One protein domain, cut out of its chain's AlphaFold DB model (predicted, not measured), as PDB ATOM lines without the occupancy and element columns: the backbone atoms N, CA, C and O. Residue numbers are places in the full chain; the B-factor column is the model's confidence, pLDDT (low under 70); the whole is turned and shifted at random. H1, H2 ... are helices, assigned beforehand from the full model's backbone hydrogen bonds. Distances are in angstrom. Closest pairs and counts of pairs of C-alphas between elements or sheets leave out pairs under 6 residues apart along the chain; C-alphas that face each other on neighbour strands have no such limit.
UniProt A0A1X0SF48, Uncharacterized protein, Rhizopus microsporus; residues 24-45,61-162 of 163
ATOM      1  N   LEU A  24     157.505 178.854 164.177       92.56
ATOM      2  CA  LEU A  24     158.797 179.381 163.737       92.56
ATOM      3  C   LEU A  24     158.792 180.918 163.682       92.56
ATOM      4  O   LEU A  24     157.768 181.514 163.336       92.56
ATOM      5  N   PRO A  25     159.946 181.586 163.898       94.00
ATOM      6  CA  PRO A  25     160.003 183.051 164.030       94.00
ATOM      7  C   PRO A  25     159.674 183.823 162.747       94.00
ATOM      8  O   PRO A  25     159.449 185.035 162.775       94.00
ATOM      9  N   PHE A  26     159.649 183.132 161.606       93.00
ATOM     10  CA  PHE A  26     159.492 183.724 160.280       93.00
ATOM     11  C   PHE A  26     158.171 184.472 160.107       93.00
ATOM     12  O   PHE A  26     158.160 185.573 159.556       93.00
ATOM     13  N   ALA A  27     157.061 183.896 160.576       91.12
ATOM     14  CA  ALA A  27     155.743 184.504 160.418       91.12
ATOM     15  C   ALA A  27     155.655 185.824 161.194       91.12
ATOM     16  O   ALA A  27     155.230 186.845 160.646       91.12
ATOM     17  N   TYR A  28     156.140 185.813 162.435       92.50
ATOM     18  CA  TYR A  28     156.202 186.994 163.283       92.50
ATOM     19  C   TYR A  28     157.098 188.082 162.671       92.50
ATOM     20  O   TYR A  28     156.646 189.207 162.442       92.50
ATOM     21  N   CYS A  29     158.332 187.730 162.294       93.12
ATOM     22  CA  CYS A  29     159.274 188.644 161.643       93.12
ATOM     23  C   CYS A  29     158.685 189.275 160.371       93.12
ATOM     24  O   CYS A  29     158.802 190.482 160.149       93.12
ATOM     25  N   LEU A  30     158.022 188.477 159.529       90.38
ATOM     26  CA  LEU A  30     157.410 188.961 158.297       90.38
ATOM     27  C   LEU A  30     156.254 189.931 158.572       90.38
ATOM     28  O   LEU A  30     156.105 190.922 157.858       90.38
ATOM     29  N   ASN A  31     155.447 189.679 159.603       90.56
ATOM     30  CA  ASN A  31     154.352 190.568 159.988       90.56
ATOM     31  C   ASN A  31     154.860 191.923 160.493       90.56
ATOM     32  O   ASN A  31     154.340 192.959 160.075       90.56
ATOM     33  N   VAL A  32     155.925 191.932 161.299       91.56
ATOM     34  CA  VAL A  32     156.576 193.176 161.737       91.56
ATOM     35  C   VAL A  32     157.177 193.923 160.545       91.56
ATOM     36  O   VAL A  32     156.948 195.122 160.380       91.56
ATOM     37  N   LEU A  33     157.872 193.223 159.644       89.88
ATOM     38  CA  LEU A  33     158.440 193.827 158.437       89.88
ATOM     39  C   LEU A  33     157.364 194.450 157.531       89.88
ATOM     40  O   LEU A  33     157.563 195.539 156.986       89.88
ATOM     41  N   ARG A  34     156.209 193.790 157.388       86.06
ATOM     42  CA  ARG A  34     155.038 194.336 156.680       86.06
ATOM     43  C   ARG A  34     154.531 195.611 157.347       86.06
ATOM     44  O   ARG A  34     154.238 196.591 156.662       86.06
ATOM     45  N   GLY A  35     154.469 195.616 158.674       86.62
ATOM     46  CA  GLY A  35     154.144 196.798 159.457       86.62
ATOM     47  C   GLY A  35     155.110 197.956 159.182       86.62
ATOM     48  O   GLY A  35     154.670 199.053 158.838       86.62
ATOM     49  N   LEU A  36     156.418 197.707 159.211       85.44
ATOM     50  CA  LEU A  36     157.443 198.710 158.895       85.44
ATOM     51  C   LEU A  36     157.310 199.255 157.462       85.44
ATOM     52  O   LEU A  36     157.393 200.467 157.247       85.44
ATOM     53  N   ALA A  37     157.050 198.381 156.484       81.75
ATOM     54  CA  ALA A  37     156.818 198.775 155.094       81.75
ATOM     55  C   ALA A  37     155.606 199.705 154.952       81.75
ATOM     56  O   ALA A  37     155.648 200.675 154.192       81.75
ATOM     57  N   SER A  38     154.541 199.431 155.710       77.62
ATOM     58  CA  SER A  38     153.326 200.244 155.688       77.62
ATOM     59  C   SER A  38     153.570 201.673 156.180       77.62
ATOM     60  O   SER A  38     153.118 202.617 155.536       77.62
ATOM     61  N   ILE A  39     154.352 201.856 157.251       76.25
ATOM     62  CA  ILE A  39     154.671 203.184 157.803       76.25
ATOM     63  C   ILE A  39     155.408 204.032 156.761       76.25
ATOM     64  O   ILE A  39     155.032 205.178 156.512       76.25
ATOM     65  N   ARG A  40     156.420 203.453 156.102       68.00
ATOM     66  CA  ARG A  40     157.178 204.129 155.036       68.00
ATOM     67  C   ARG A  40     156.286 204.528 153.867       68.00
ATOM     68  O   ARG A  40     156.415 205.632 153.344       68.00
ATOM     69  N   TYR A  41     155.358 203.651 153.487       60.03
ATOM     70  CA  TYR A  41     154.409 203.923 152.415       60.03
ATOM     71  C   TYR A  41     153.512 205.125 152.734       60.03
ATOM     72  O   TYR A  41     153.418 206.048 151.926       60.03
ATOM     73  N   PHE A  42     152.912 205.168 153.928       59.12
ATOM     74  CA  PHE A  42     152.053 206.288 154.321       59.12
ATOM     75  C   PHE A  42     152.822 207.609 154.467       59.12
ATOM     76  O   PHE A  42     152.309 208.651 154.058       59.12
ATOM     77  N   MET A  43     154.064 207.578 154.958       60.00
ATOM     78  CA  MET A  43     154.933 208.764 155.019       60.00
ATOM     79  C   MET A  43     155.262 209.333 153.624       60.00
ATOM     80  O   MET A  43     155.295 210.551 153.442       60.00
ATOM     81  N   MET A  44     155.459 208.475 152.614       57.72
ATOM     82  CA  MET A  44     155.707 208.905 151.227       57.72
ATOM     83  C   MET A  44     154.449 209.394 150.489       57.72
ATOM     84  O   MET A  44     154.567 210.114 149.496       57.72
ATOM     85  N   ASP A  45     153.251 209.000 150.925       54.47
ATOM     86  CA  ASP A  45     151.997 209.390 150.268       54.47
ATOM     87  C   ASP A  45     151.474 210.750 150.774       54.47
ATOM     88  O   ASP A  45     150.926 211.533 149.996       54.47
ATOM     89  N   GLN A  61     146.107 197.864 153.613       59.31
ATOM     90  CA  GLN A  61     146.859 196.646 153.932       59.31
ATOM     91  C   GLN A  61     146.865 195.607 152.797       59.31
ATOM     92  O   GLN A  61     147.905 195.006 152.542       59.31
ATOM     93  N   LYS A  62     145.750 195.410 152.073       63.38
ATOM     94  CA  LYS A  62     145.688 194.461 150.942       63.38
ATOM     95  C   LYS A  62     146.532 194.924 149.754       63.38
ATOM     96  O   LYS A  62     147.076 194.097 149.029       63.38
ATOM     97  N   GLU A  63     146.649 196.234 149.551       67.25
ATOM     98  CA  GLU A  63     147.445 196.787 148.456       67.25
ATOM     99  C   GLU A  63     148.944 196.804 148.781       67.25
ATOM    100  O   GLU A  63     149.755 196.468 147.919       67.25
ATOM    101  N   ILE A  64     149.307 197.079 150.041       64.31
ATOM    102  CA  ILE A  64     150.675 196.887 150.548       64.31
ATOM    103  C   ILE A  64     151.091 195.424 150.393       64.31
ATOM    104  O   ILE A  64     152.190 195.152 149.921       64.31
ATOM    105  N   TRP A  65     150.202 194.485 150.727       65.12
ATOM    106  CA  TRP A  65     150.454 193.053 150.581       65.12
ATOM    107  C   TRP A  65     150.750 192.671 149.130       65.12
ATOM    108  O   TRP A  65     151.822 192.135 148.850       65.12
ATOM    109  N   LYS A  66     149.865 193.047 148.198       67.62
ATOM    110  CA  LYS A  66     150.054 192.770 146.771       67.62
ATOM    111  C   LYS A  66     151.359 193.371 146.244       67.62
ATOM    112  O   LYS A  66     152.057 192.717 145.485       67.62
ATOM    113  N   ARG A  67     151.717 194.587 146.673       65.75
ATOM    114  CA  ARG A  67     152.966 195.245 146.260       65.75
ATOM    115  C   ARG A  67     154.211 194.661 146.910       65.75
ATOM    116  O   ARG A  67     155.235 194.621 146.253       65.75
ATOM    117  N   MET A  68     154.164 194.206 148.158       66.06
ATOM    118  CA  MET A  68     155.297 193.483 148.745       66.06
ATOM    119  C   MET A  68     155.522 192.142 148.044       66.06
ATOM    120  O   MET A  68     156.662 191.708 147.932       66.06
ATOM    121  N   GLU A  69     154.460 191.505 147.553       69.00
ATOM    122  CA  GLU A  69     154.567 190.274 146.766       69.00
ATOM    123  C   GLU A  69     155.060 190.519 145.335       69.00
ATOM    124  O   GLU A  69     155.801 189.691 144.812       69.00
ATOM    125  N   THR A  70     154.680 191.636 144.700       69.44
ATOM    126  CA  THR A  70     155.048 191.916 143.300       69.44
ATOM    127  C   THR A  70     156.291 192.790 143.125       69.44
ATOM    128  O   THR A  70     157.036 192.562 142.185       69.44
ATOM    129  N   ASP A  71     156.522 193.770 144.003       68.81
ATOM    130  CA  ASP A  71     157.544 194.825 143.889       68.81
ATOM    131  C   ASP A  71     158.082 195.253 145.275       68.81
ATOM    132  O   ASP A  71     158.003 196.418 145.686       68.81
ATOM    133  N   MET A  72     158.641 194.312 146.043       75.06
ATOM    134  CA  MET A  72     159.359 194.665 147.271       75.06
ATOM    135  C   MET A  72     160.582 195.525 146.929       75.06
ATOM    136  O   MET A  72     161.448 195.102 146.164       75.06
ATOM    137  N   SER A  73     160.690 196.717 147.527       82.94
ATOM    138  CA  SER A  73     161.863 197.578 147.329       82.94
ATOM    139  C   SER A  73     163.158 196.810 147.646       82.94
ATOM    140  O   SER A  73     163.159 196.032 148.611       82.94
ATOM    141  N   PRO A  74     164.264 197.051 146.922       86.06
ATOM    142  CA  PRO A  74     165.512 196.312 147.116       86.06
ATOM    143  C   PRO A  74     166.049 196.420 148.550       86.06
ATOM    144  O   PRO A  74     166.574 195.440 149.073       86.06
ATOM    145  N   GLU A  75     165.852 197.567 149.207       87.19
ATOM    146  CA  GLU A  75     166.212 197.789 150.611       87.19
ATOM    147  C   GLU A  75     165.432 196.856 151.548       87.19
ATOM    148  O   GLU A  75     166.028 196.070 152.278       87.19
ATOM    149  N   MET A  76     164.096 196.864 151.474       86.19
ATOM    150  CA  MET A  76     163.265 195.971 152.291       86.19
ATOM    151  C   MET A  76     163.565 194.499 151.999       86.19
ATOM    152  O   MET A  76     163.611 193.690 152.921       86.19
ATOM    153  N   SER A  77     163.812 194.145 150.736       88.88
ATOM    154  CA  SER A  77     164.207 192.788 150.353       88.88
ATOM    155  C   SER A  77     165.543 192.380 150.987       88.88
ATOM    156  O   SER A  77     165.679 191.251 151.460       88.88
ATOM    157  N   ALA A  78     166.518 193.292 151.055       91.81
ATOM    158  CA  ALA A  78     167.781 193.056 151.747       91.81
ATOM    159  C   ALA A  78     167.581 192.867 153.259       91.81
ATOM    160  O   ALA A  78     168.112 191.903 153.809       91.81
ATOM    161  N   ILE A  79     166.759 193.709 153.897       93.12
ATOM    162  CA  ILE A  79     166.399 193.578 155.321       93.12
ATOM    163  C   ILE A  79     165.752 192.217 155.585       93.12
ATOM    164  O   ILE A  79     166.168 191.509 156.497       93.12
ATOM    165  N   ALA A  80     164.779 191.819 154.759       92.44
ATOM    166  CA  ALA A  80     164.081 190.544 154.892       92.44
ATOM    167  C   ALA A  80     165.043 189.356 154.814       92.44
ATOM    168  O   ALA A  80     165.010 188.481 155.673       92.44
ATOM    169  N   ARG A  81     165.914 189.333 153.795       93.56
ATOM    170  CA  ARG A  81     166.887 188.251 153.606       93.56
ATOM    171  C   ARG A  81     167.880 188.177 154.758       93.56
ATOM    172  O   ARG A  81     168.162 187.082 155.222       93.56
ATOM    173  N   LEU A  82     168.384 189.318 155.227       95.50
ATOM    174  CA  LEU A  82     169.337 189.337 156.332       95.50
ATOM    175  C   LEU A  82     168.688 188.888 157.647       95.50
ATOM    176  O   LEU A  82     169.253 188.058 158.351       95.50
ATOM    177  N   ALA A  83     167.472 189.358 157.939       96.19
ATOM    178  CA  ALA A  83     166.707 188.880 159.088       96.19
ATOM    179  C   ALA A  83     166.461 187.366 159.002       96.19
ATOM    180  O   ALA A  83     166.569 186.667 160.004       96.19
ATOM    181  N   TRP A  84     166.186 186.849 157.800       95.56
ATOM    182  CA  TRP A  84     165.994 185.419 157.558       95.56
ATOM    183  C   TRP A  84     167.251 184.592 157.846       95.56
ATOM    184  O   TRP A  84     167.149 183.519 158.437       95.56
ATOM    185  N   VAL A  85     168.424 185.093 157.447       95.56
ATOM    186  CA  VAL A  85     169.719 184.474 157.768       95.56
ATOM    187  C   VAL A  85     169.913 184.426 159.280       95.56
ATOM    188  O   VAL A  85     170.104 183.345 159.824       95.56
ATOM    189  N   TYR A  86     169.722 185.548 159.978       96.31
ATOM    190  CA  TYR A  86     169.854 185.580 161.436       96.31
ATOM    191  C   TYR A  86     168.874 184.647 162.156       96.31
ATOM    192  O   TYR A  86     169.250 184.022 163.145       96.31
ATOM    193  N   ILE A  87     167.637 184.510 161.664       96.56
ATOM    194  CA  ILE A  87     166.687 183.538 162.221       96.56
ATOM    195  C   ILE A  87     167.235 182.121 162.052       96.56
ATOM    196  O   ILE A  87     167.256 181.369 163.023       96.56
ATOM    197  N   TRP A  88     167.708 181.749 160.861       95.38
ATOM    198  CA  TRP A  88     168.280 180.419 160.652       95.38
ATOM    199  C   TRP A  88     169.483 180.150 161.546       95.38
ATOM    200  O   TRP A  88     169.521 179.111 162.203       95.38
ATOM    201  N   ASP A  89     170.407 181.102 161.634       94.50
ATOM    202  CA  ASP A  89     171.587 180.974 162.483       94.50
ATOM    203  C   ASP A  89     171.181 180.798 163.950       94.50
ATOM    204  O   ASP A  89     171.715 179.941 164.651       94.50
ATOM    205  N   SER A  90     170.163 181.532 164.414       95.19
ATOM    206  CA  SER A  90     169.674 181.411 165.792       95.19
ATOM    207  C   SER A  90     169.126 180.011 166.103       95.19
ATOM    208  O   SER A  90     169.358 179.488 167.195       95.19
ATOM    209  N   LEU A  91     168.465 179.369 165.131       94.00
ATOM    210  CA  LEU A  91     167.902 178.021 165.267       94.00
ATOM    211  C   LEU A  91     168.977 176.924 165.239       94.00
ATOM    212  O   LEU A  91     168.744 175.828 165.750       94.00
ATOM    213  N   CYS A  92     170.168 177.215 164.710       92.69
ATOM    214  CA  CYS A  92     171.322 176.316 164.776       92.69
ATOM    215  C   CYS A  92     171.915 176.208 166.191       92.69
ATOM    216  O   CYS A  92     172.701 175.297 166.455       92.69
ATOM    217  N   SER A  93     171.545 177.103 167.113       93.19
ATOM    218  CA  SER A  93     171.942 177.050 168.520       93.19
ATOM    219  C   SER A  93     170.798 176.519 169.388       93.19
ATOM    220  O   SER A  93     169.852 177.260 169.668       93.19
ATOM    221  N   PRO A  94     170.889 175.282 169.921       91.25
ATOM    222  CA  PRO A  94     169.878 174.754 170.835       91.25
ATOM    223  C   PRO A  94     169.701 175.623 172.082       91.25
ATOM    224  O   PRO A  94     168.595 175.738 172.600       91.25
ATOM    225  N   LYS A  95     170.779 176.276 172.550       92.94
ATOM    226  CA  LYS A  95     170.713 177.217 173.677       92.94
ATOM    227  C   LYS A  95     169.775 178.375 173.342       92.94
ATOM    228  O   LYS A  95     168.906 178.685 174.145       92.94
ATOM    229  N   ILE A  96     169.938 178.999 172.177       94.75
ATOM    230  CA  ILE A  96     169.138 180.168 171.793       94.75
ATOM    231  C   ILE A  96     167.697 179.750 171.494       94.75
ATOM    232  O   ILE A  96     166.774 180.318 172.072       94.75
ATOM    233  N   ALA A  97     167.516 178.720 170.663       93.44
ATOM    234  CA  ALA A  97     166.204 178.255 170.223       93.44
ATOM    235  C   ALA A  97     165.293 177.791 171.375       93.44
ATOM    236  O   ALA A  97     164.078 177.916 171.272       93.44
ATOM    237  N   LEU A  98     165.866 177.264 172.465       92.31
ATOM    238  CA  LEU A  98     165.104 176.789 173.627       92.31
ATOM    239  C   LEU A  98     164.982 177.820 174.760       92.31
ATOM    240  O   LEU A  98     164.124 177.654 175.623       92.31
ATOM    241  N   SER A  99     165.828 178.856 174.793       95.12
ATOM    242  CA  SER A  99     165.817 179.853 175.879       95.12
ATOM    243  C   SER A  99     164.952 181.072 175.570       95.12
ATOM    244  O   SER A  99     164.507 181.748 176.496       95.12
ATOM    245  N   HIS A 100     164.723 181.365 174.287       95.69
ATOM    246  CA  HIS A 100     164.049 182.585 173.849       95.69
ATOM    247  C   HIS A 100     162.725 182.270 173.143       95.69
ATOM    248  O   HIS A 100     162.691 181.392 172.282       95.69
ATOM    249  N   PRO A 101     161.629 182.990 173.456       95.12
ATOM    250  CA  PRO A 101     160.365 182.831 172.746       95.12
ATOM    251  C   PRO A 101     160.484 183.147 171.253       95.12
ATOM    252  O   PRO A 101     161.219 184.047 170.845       95.12
ATOM    253  N   VAL A 102     159.672 182.472 170.441       95.06
ATOM    254  CA  VAL A 102     159.641 182.632 168.979       95.06
ATOM    255  C   VAL A 102     159.470 184.099 168.537       95.06
ATOM    256  O   VAL A 102     160.246 184.546 167.682       95.06
ATOM    257  N   PRO A 103     158.558 184.902 169.130       95.94
ATOM    258  CA  PRO A 103     158.446 186.320 168.790       95.94
ATOM    259  C   PRO A 103     159.688 187.141 169.144       95.94
ATOM    260  O   PRO A 103     160.053 188.042 168.392       95.94
ATOM    261  N   VAL A 104     160.376 186.810 170.244       96.75
ATOM    262  CA  VAL A 104     161.599 187.505 170.683       96.75
ATOM    263  C   VAL A 104     162.722 187.274 169.678       96.75
ATOM    264  O   VAL A 104     163.370 188.234 169.258       96.75
ATOM    265  N   ILE A 105     162.896 186.025 169.232       96.88
ATOM    266  CA  ILE A 105     163.863 185.664 168.189       96.88
ATOM    267  C   ILE A 105     163.548 186.434 166.902       96.88
ATOM    268  O   ILE A 105     164.404 187.130 166.359       96.88
ATOM    269  N   GLY A 106     162.297 186.371 166.435       96.44
ATOM    270  CA  GLY A 106     161.883 187.037 165.200       96.44
ATOM    271  C   GLY A 106     162.073 188.554 165.255       96.44
ATOM    272  O   GLY A 106     162.605 189.151 164.315       96.44
ATOM    273  N   LEU A 107     161.684 189.183 166.369       96.25
ATOM    274  CA  LEU A 107     161.800 190.625 166.563       96.25
ATOM    275  C   LEU A 107     163.261 191.080 166.665       96.25
ATOM    276  O   LEU A 107     163.630 192.098 166.070       96.25
ATOM    277  N   GLY A 108     164.080 190.331 167.406       96.19
ATOM    278  CA  GLY A 108     165.496 190.608 167.616       96.19
ATOM    279  C   GLY A 108     166.322 190.447 166.341       96.19
ATOM    280  O   GLY A 108     167.108 191.334 166.012       96.19
ATOM    281  N   CYS A 109     166.096 189.380 165.567       97.00
ATOM    282  CA  CYS A 109     166.746 189.183 164.267       97.00
ATOM    283  C   CYS A 109     166.406 190.312 163.288       97.00
ATOM    284  O   CYS A 109     167.290 190.825 162.598       97.00
ATOM    285  N   LEU A 110     165.142 190.743 163.248       96.00
ATOM    286  CA  LEU A 110     164.735 191.866 162.407       96.00
ATOM    287  C   LEU A 110     165.374 193.185 162.860       96.00
ATOM    288  O   LEU A 110     165.857 193.950 162.025       96.00
ATOM    289  N   TYR A 111     165.429 193.432 164.171       95.12
ATOM    290  CA  TYR A 111     166.110 194.599 164.732       95.12
ATOM    291  C   TYR A 111     167.591 194.629 164.340       95.12
ATOM    292  O   TYR A 111     168.093 195.662 163.896       95.12
ATOM    293  N   LEU A 112     168.284 193.493 164.460       94.94
ATOM    294  CA  LEU A 112     169.677 193.363 164.045       94.94
ATOM    295  C   LEU A 112     169.842 193.631 162.551       94.94
ATOM    296  O   LEU A 112     170.700 194.421 162.179       94.94
ATOM    297  N   ALA A 113     168.988 193.063 161.696       94.88
ATOM    298  CA  ALA A 113     169.058 193.291 160.254       94.88
ATOM    299  C   ALA A 113     168.911 194.777 159.882       94.88
ATOM    300  O   ALA A 113     169.673 195.288 159.059       94.88
ATOM    301  N   LEU A 114     167.976 195.484 160.527       92.94
ATOM    302  CA  LEU A 114     167.777 196.927 160.348       92.94
ATOM    303  C   LEU A 114     169.013 197.733 160.769       92.94
ATOM    304  O   LEU A 114     169.408 198.676 160.081       92.94
ATOM    305  N   ARG A 115     169.650 197.357 161.884       91.62
ATOM    306  CA  ARG A 115     170.872 198.014 162.373       91.62
ATOM    307  C   ARG A 115     172.078 197.729 161.483       91.62
ATOM    308  O   ARG A 115     172.813 198.661 161.165       91.62
ATOM    309  N   THR A 116     172.259 196.484 161.047       92.06
ATOM    310  CA  THR A 116     173.375 196.071 160.184       92.06
ATOM    311  C   THR A 116     173.338 196.783 158.836       92.06
ATOM    312  O   THR A 116     174.371 197.235 158.351       92.06
ATOM    313  N   LEU A 117     172.152 196.947 158.245       90.62
ATOM    314  CA  LEU A 117     171.984 197.652 156.970       90.62
ATOM    315  C   LEU A 117     171.967 199.182 157.111       90.62
ATOM    316  O   LEU A 117     171.698 199.870 156.129       90.62
ATOM    317  N   GLN A 118     172.249 199.711 158.311       82.25
ATOM    318  CA  GLN A 118     172.237 201.146 158.634       82.25
ATOM    319  C   GLN A 118     170.961 201.846 158.170       82.25
ATOM    320  O   GLN A 118     170.958 203.010 157.771       82.25
ATOM    321  N   THR A 119     169.856 201.113 158.215       77.00
ATOM    322  CA  THR A 119     168.564 201.644 157.848       77.00
ATOM    323  C   THR A 119     168.215 202.769 158.819       77.00
ATOM    324  O   THR A 119     168.287 202.567 160.033       77.00
ATOM    325  N   GLU A 120     167.841 203.947 158.307       66.94
ATOM    326  CA  GLU A 120     167.387 205.061 159.144       66.94
ATOM    327  C   GLU A 120     166.145 204.623 159.929       66.94
ATOM    328  O   GLU A 120     165.015 204.617 159.436       66.94
ATOM    329  N   MET A 121     166.377 204.185 161.162       67.19
ATOM    330  CA  MET A 121     165.342 203.861 162.120       67.19
ATOM    331  C   MET A 121     165.282 205.038 163.081       67.19
ATOM    332  O   MET A 121     166.158 205.203 163.927       67.19
ATOM    333  N   SER A 122     164.255 205.874 162.922       70.75
ATOM    334  CA  SER A 122     164.013 207.023 163.802       70.75
ATOM    335  C   SER A 122     163.715 206.615 165.245       70.75
ATOM    336  O   SER A 122     163.757 207.463 166.130       70.75
ATOM    337  N   MET A 123     163.427 205.330 165.478       82.44
ATOM    338  CA  MET A 123     163.075 204.795 166.784       82.44
ATOM    339  C   MET A 123     164.261 204.113 167.481       82.44
ATOM    340  O   MET A 123     165.084 203.411 166.871       82.44
ATOM    341  N   ASN A 124     164.343 204.305 168.794       88.69
ATOM    342  CA  ASN A 124     165.266 203.573 169.654       88.69
ATOM    343  C   ASN A 124     164.737 202.150 169.952       88.69
ATOM    344  O   ASN A 124     163.642 201.776 169.539       88.69
ATOM    345  N   MET A 125     165.528 201.313 170.632       90.12
ATOM    346  CA  MET A 125     165.129 199.926 170.916       90.12
ATOM    347  C   MET A 125     163.877 199.830 171.799       90.12
ATOM    348  O   MET A 125     163.080 198.921 171.597       90.12
ATOM    349  N   ASN A 126     163.705 200.744 172.757       92.38
ATOM    350  CA  ASN A 126     162.542 200.718 173.643       92.38
ATOM    351  C   ASN A 126     161.279 200.980 172.819       92.38
ATOM    352  O   ASN A 126     160.390 200.145 172.788       92.38
ATOM    353  N   GLU A 127     161.284 202.058 172.033       91.25
ATOM    354  CA  GLU A 127     160.184 202.417 171.130       91.25
ATOM    355  C   GLU A 127     159.891 201.321 170.098       91.25
ATOM    356  O   GLU A 127     158.735 201.061 169.777       91.25
ATOM    357  N   TYR A 128     160.930 200.655 169.587       91.88
ATOM    358  CA  TYR A 128     160.781 199.544 168.650       91.88
ATOM    359  C   TYR A 128     160.050 198.353 169.278       91.88
ATOM    360  O   TYR A 128     159.127 197.808 168.672       91.88
ATOM    361  N   VAL A 129     160.449 197.947 170.486       93.31
ATOM    362  CA  VAL A 129     159.828 196.814 171.185       93.31
ATOM    363  C   VAL A 129     158.445 197.188 171.711       93.31
ATOM    364  O   VAL A 129     157.535 196.374 171.608       93.31
ATOM    365  N   ASP A 130     158.248 198.418 172.179       91.25
ATOM    366  CA  ASP A 130     156.934 198.910 172.599       91.25
ATOM    367  C   ASP A 130     155.943 198.908 171.426       91.25
ATOM    368  O   ASP A 130     154.777 198.560 171.594       91.25
ATOM    369  N   LEU A 131     156.399 199.254 170.216       90.31
ATOM    370  CA  LEU A 131     155.539 199.304 169.035       90.31
ATOM    371  C   LEU A 131     155.235 197.917 168.459       90.31
ATOM    372  O   LEU A 131     154.090 197.632 168.109       90.31
ATOM    373  N   TRP A 132     156.252 197.068 168.319       91.88
ATOM    374  CA  TRP A 132     156.114 195.793 167.609       91.88
ATOM    375  C   TRP A 132     155.916 194.603 168.538       91.88
ATOM    376  O   TRP A 132     155.272 193.637 168.146       91.88
ATOM    377  N   GLY A 133     156.408 194.682 169.772       89.12
ATOM    378  CA  GLY A 133     156.356 193.606 170.756       89.12
ATOM    379  C   GLY A 133     155.177 193.631 171.719       89.12
ATOM    380  O   GLY A 133     154.980 192.656 172.447       89.12
ATOM    381  N   ALA A 134     154.362 194.689 171.700       85.19
ATOM    382  CA  ALA A 134     153.214 194.820 172.594       85.19
ATOM    383  C   ALA A 134     152.175 193.698 172.434       85.19
ATOM    384  O   ALA A 134     151.583 193.290 173.430       85.19
ATOM    385  N   SER A 135     151.961 193.168 171.220       85.50
ATOM    386  CA  SER A 135     150.968 192.100 170.998       85.50
ATOM    387  C   SER A 135     151.314 190.799 171.723       85.50
ATOM    388  O   SER A 135     150.417 190.071 172.128       85.50
ATOM    389  N   GLU A 136     152.608 190.548 171.926       88.75
ATOM    390  CA  GLU A 136     153.141 189.324 172.532       88.75
ATOM    391  C   GLU A 136     153.612 189.546 173.980       88.75
ATOM    392  O   GLU A 136     154.292 188.696 174.551       88.75
ATOM    393  N   ASN A 137     153.286 190.698 174.585       89.12
ATOM    394  CA  ASN A 137     153.754 191.103 175.918       89.12
ATOM    395  C   ASN A 137     155.285 191.013 176.086       89.12
ATOM    396  O   ASN A 137     155.790 190.654 177.153       89.12
ATOM    397  N   MET A 138     156.041 191.322 175.030       92.50
ATOM    398  CA  MET A 138     157.498 191.236 175.074       92.50
ATOM    399  C   MET A 138     158.108 192.382 175.873       92.50
ATOM    400  O   MET A 138     157.719 193.539 175.737       92.50
ATOM    401  N   SER A 139     159.124 192.061 176.673       94.44
ATOM    402  CA  SER A 139     159.929 193.072 177.348       94.44
ATOM    403  C   SER A 139     161.131 193.465 176.491       94.44
ATOM    404  O   SER A 139     161.732 192.639 175.801       94.44
ATOM    405  N   VAL A 140     161.537 194.732 176.592       94.88
ATOM    406  CA  VAL A 140     162.783 195.221 175.982       94.88
ATOM    407  C   VAL A 140     163.979 194.378 176.432       94.88
ATOM    408  O   VAL A 140     164.877 194.104 175.639       94.88
ATOM    409  N   GLN A 141     163.985 193.956 177.700       95.94
ATOM    410  CA  GLN A 141     165.073 193.166 178.259       95.94
ATOM    411  C   GLN A 141     165.178 191.792 177.590       95.94
ATOM    412  O   GLN A 141     166.274 191.416 177.205       95.94
ATOM    413  N   ALA A 142     164.057 191.106 177.339       96.12
ATOM    414  CA  ALA A 142     164.070 189.814 176.650       96.12
ATOM    415  C   ALA A 142     164.693 189.913 175.246       96.12
ATOM    416  O   ALA A 142     165.498 189.073 174.855       96.12
ATOM    417  N   VAL A 143     164.376 190.979 174.502       96.25
ATOM    418  CA  VAL A 143     164.957 191.218 173.170       96.25
ATOM    419  C   VAL A 143     166.452 191.545 173.261       96.25
ATOM    420  O   VAL A 143     167.225 191.101 172.415       96.25
ATOM    421  N   ARG A 144     166.884 192.288 174.289       96.06
ATOM    422  CA  ARG A 144     168.312 192.558 174.535       96.06
ATOM    423  C   ARG A 144     169.081 191.294 174.873       96.06
ATOM    424  O   ARG A 144     170.127 191.071 174.275       96.06
ATOM    425  N   ASP A 145     168.550 190.486 175.783       96.94
ATOM    426  CA  ASP A 145     169.171 189.238 176.219       96.94
ATOM    427  C   ASP A 145     169.354 188.293 175.026       96.94
ATOM    428  O   ASP A 145     170.453 187.783 174.810       96.94
ATOM    429  N   PHE A 146     168.323 188.157 174.180       97.25
ATOM    430  CA  PHE A 146     168.421 187.417 172.920       97.25
ATOM    431  C   PHE A 146     169.526 187.958 172.007       97.25
ATOM    432  O   PHE A 146     170.343 187.186 171.513       97.25
ATOM    433  N   ILE A 147     169.567 189.274 171.772       96.50
ATOM    434  CA  ILE A 147     170.570 189.883 170.887       96.50
ATOM    435  C   ILE A 147     171.985 189.623 171.413       96.50
ATOM    436  O   ILE A 147     172.867 189.281 170.629       96.50
ATOM    437  N   THR A 148     172.209 189.762 172.720       96.31
ATOM    438  CA  THR A 148     173.509 189.486 173.339       96.31
ATOM    439  C   THR A 148     173.900 188.020 173.171       96.31
ATOM    440  O   THR A 148     174.981 187.746 172.655       96.31
ATOM    441  N   ASP A 149     173.010 187.085 173.512       96.25
ATOM    442  CA  ASP A 149     173.250 185.648 173.330       96.25
ATOM    443  C   ASP A 149     173.539 185.289 171.861       96.25
ATOM    444  O   ASP A 149     174.409 184.462 171.572       96.25
ATOM    445  N   PHE A 150     172.809 185.900 170.924       96.50
ATOM    446  CA  PHE A 150     172.962 185.657 169.493       96.50
ATOM    447  C   PHE A 150     174.290 186.181 168.952       96.50
ATOM    448  O   PHE A 150     174.968 185.463 168.219       96.50
ATOM    449  N   LEU A 151     174.695 187.395 169.332       95.12
ATOM    450  CA  LEU A 151     175.983 187.954 168.921       95.12
ATOM    451  C   LEU A 151     177.151 187.144 169.499       95.12
ATOM    452  O   LEU A 151     178.069 186.804 168.761       95.12
ATOM    453  N   GLU A 152     177.073 186.729 170.768       94.19
ATOM    454  CA  GLU A 152     178.079 185.838 171.362       94.19
ATOM    455  C   GLU A 152     178.192 184.500 170.621       94.19
ATOM    456  O   GLU A 152     179.283 183.939 170.490       94.19
ATOM    457  N   PHE A 153     177.068 183.951 170.161       93.00
ATOM    458  CA  PHE A 153     177.046 182.729 169.365       93.00
ATOM    459  C   PHE A 153     177.650 182.943 167.971       93.00
ATOM    460  O   PHE A 153     178.483 182.146 167.537       93.00
ATOM    461  N   HIS A 154     177.276 184.028 167.299       88.38
ATOM    462  CA  HIS A 154     177.765 184.364 165.967       88.38
ATOM    463  C   HIS A 154     179.280 184.636 165.963       88.38
ATOM    464  O   HIS A 154     179.998 184.164 165.079       88.38
ATOM    465  N   ASP A 155     179.801 185.305 166.994       89.12
ATOM    466  CA  ASP A 155     181.239 185.524 167.170       89.12
ATOM    467  C   ASP A 155     181.998 184.193 167.291       89.12
ATOM    468  O   ASP A 155     183.045 184.010 166.665       89.12
ATOM    469  N   ARG A 156     181.446 183.207 168.011       88.38
ATOM    470  CA  ARG A 156     182.054 181.867 168.116       88.38
ATOM    471  C   ARG A 156     182.083 181.130 166.779       88.38
ATOM    472  O   ARG A 156     183.078 180.466 166.497       88.38
ATOM    473  N   ILE A 157     181.027 181.243 165.971       83.44
ATOM    474  CA  ILE A 157     180.988 180.626 164.637       83.44
ATOM    475  C   ILE A 157     182.059 181.246 163.743       83.44
ATOM    476  O   ILE A 157     182.875 180.515 163.185       83.44
ATOM    477  N   SER A 158     182.121 182.578 163.673       80.12
ATOM    478  CA  SER A 158     183.089 183.270 162.811       80.12
ATOM    479  C   SER A 158     184.548 182.929 163.151       80.12
ATOM    480  O   SER A 158     185.382 182.754 162.260       80.12
ATOM    481  N   LEU A 159     184.857 182.741 164.440       78.69
ATOM    482  CA  LEU A 159     186.170 182.277 164.893       78.69
ATOM    483  C   LEU A 159     186.468 180.833 164.470       78.69
ATOM    484  O   LEU A 159     187.621 180.516 164.185       78.69
ATOM    485  N   SER A 160     185.454 179.965 164.423       75.31
ATOM    486  CA  SER A 160     185.610 178.564 164.014       75.31
ATOM    487  C   SER A 160     185.801 178.382 162.506       75.31
ATOM    488  O   SER A 160     186.513 177.473 162.101       75.31
ATOM    489  N   GLU A 161     185.228 179.261 161.679       70.69
ATOM    490  CA  GLU A 161     185.384 179.229 160.215       70.69
ATOM    491  C   GLU A 161     186.737 179.790 159.741       70.69
ATOM    492  O   GLU A 161     187.123 179.613 158.588       70.69
ATOM    493  N   SER A 162     187.463 180.469 160.633       61.09
ATOM    494  CA  SER A 162     188.769 181.078 160.355       61.09
ATOM    495  C   SER A 162     189.959 180.136 160.621       61.09
ATOM    496  O   SER A 162     191.107 180.568 160.489       61.09
TER     497      SER A 162
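What this domain is: This is residues 24 to 45 and 61 to 162 of the 163 residues of an uncharacterized protein of Rhizopus microsporus (UniProt A0A1X0SF48). Helix H5 makes the core: H1 and H3 pack on it while running opposite ways to each other, and H7 crosses it steeply with residues 142 to 147. H2 crosses H1 far from this core, and short H6 packs on H7 at residues 140 to 143. The 124 printed residues hold seven named helices, H1 to H7 in order, and no named strand; the class is all helix, with mostly crossed packing. The whole is compact, with a radius of gyration of the C-alphas of 14.7 A and spans of 46 by 33 by 25 A.

How they stand to each other: Start at H1, residues 25 to 45, whose residues 25 to 33 alone touch H5, residues 102 to 116; the closest C-alphas, of Pro 25 and Gly 106, are 4.6 A apart. H2, residues 61 to 70, touches residues 34 to 38 of H1, about perpendicular at 76 degrees, closest at C-alphas 38 and 64, 6.7 A. H3, residues 74 to 91, touches H5 at a steep tilt of 49 degrees, closest at C-alphas 83 and 110, 4.9 A. H4, residues 94 to 99, and H3 only just touch, only at the corner, with 3 pairs of C-alphas within 8 A; closest are C-alphas 91 and 97, 5.2 A. H6, residues 125 to 132, touches H7, residues 140 to 161, closest at C-alphas 129 and 140, 5.9 A. H7 also touches H5, closest at C-alphas 104 and 143, 5.6 A. H1 and H7 are apart. In each of the seven helices every O i to N i+4 pair is within hydrogen-bond range.

Where its parts are: Find C-alpha 25 at (160.003, 183.051, 164.030); from there H1 runs 30.8 A. H3 measures 25.9 A and H5 21.1 A. H7 runs 31.9 A to C-alpha 161 at (185.384, 179.229, 160.215).

The domain as a whole: Residues 46 to 60 are not printed, and C-alphas 45 and 61 are 14.2 A apart. Of the links printed whole, none is long. Look for pLDDT under 70 at residues 40 to 45, 61 to 71, 120 to 121 and 162.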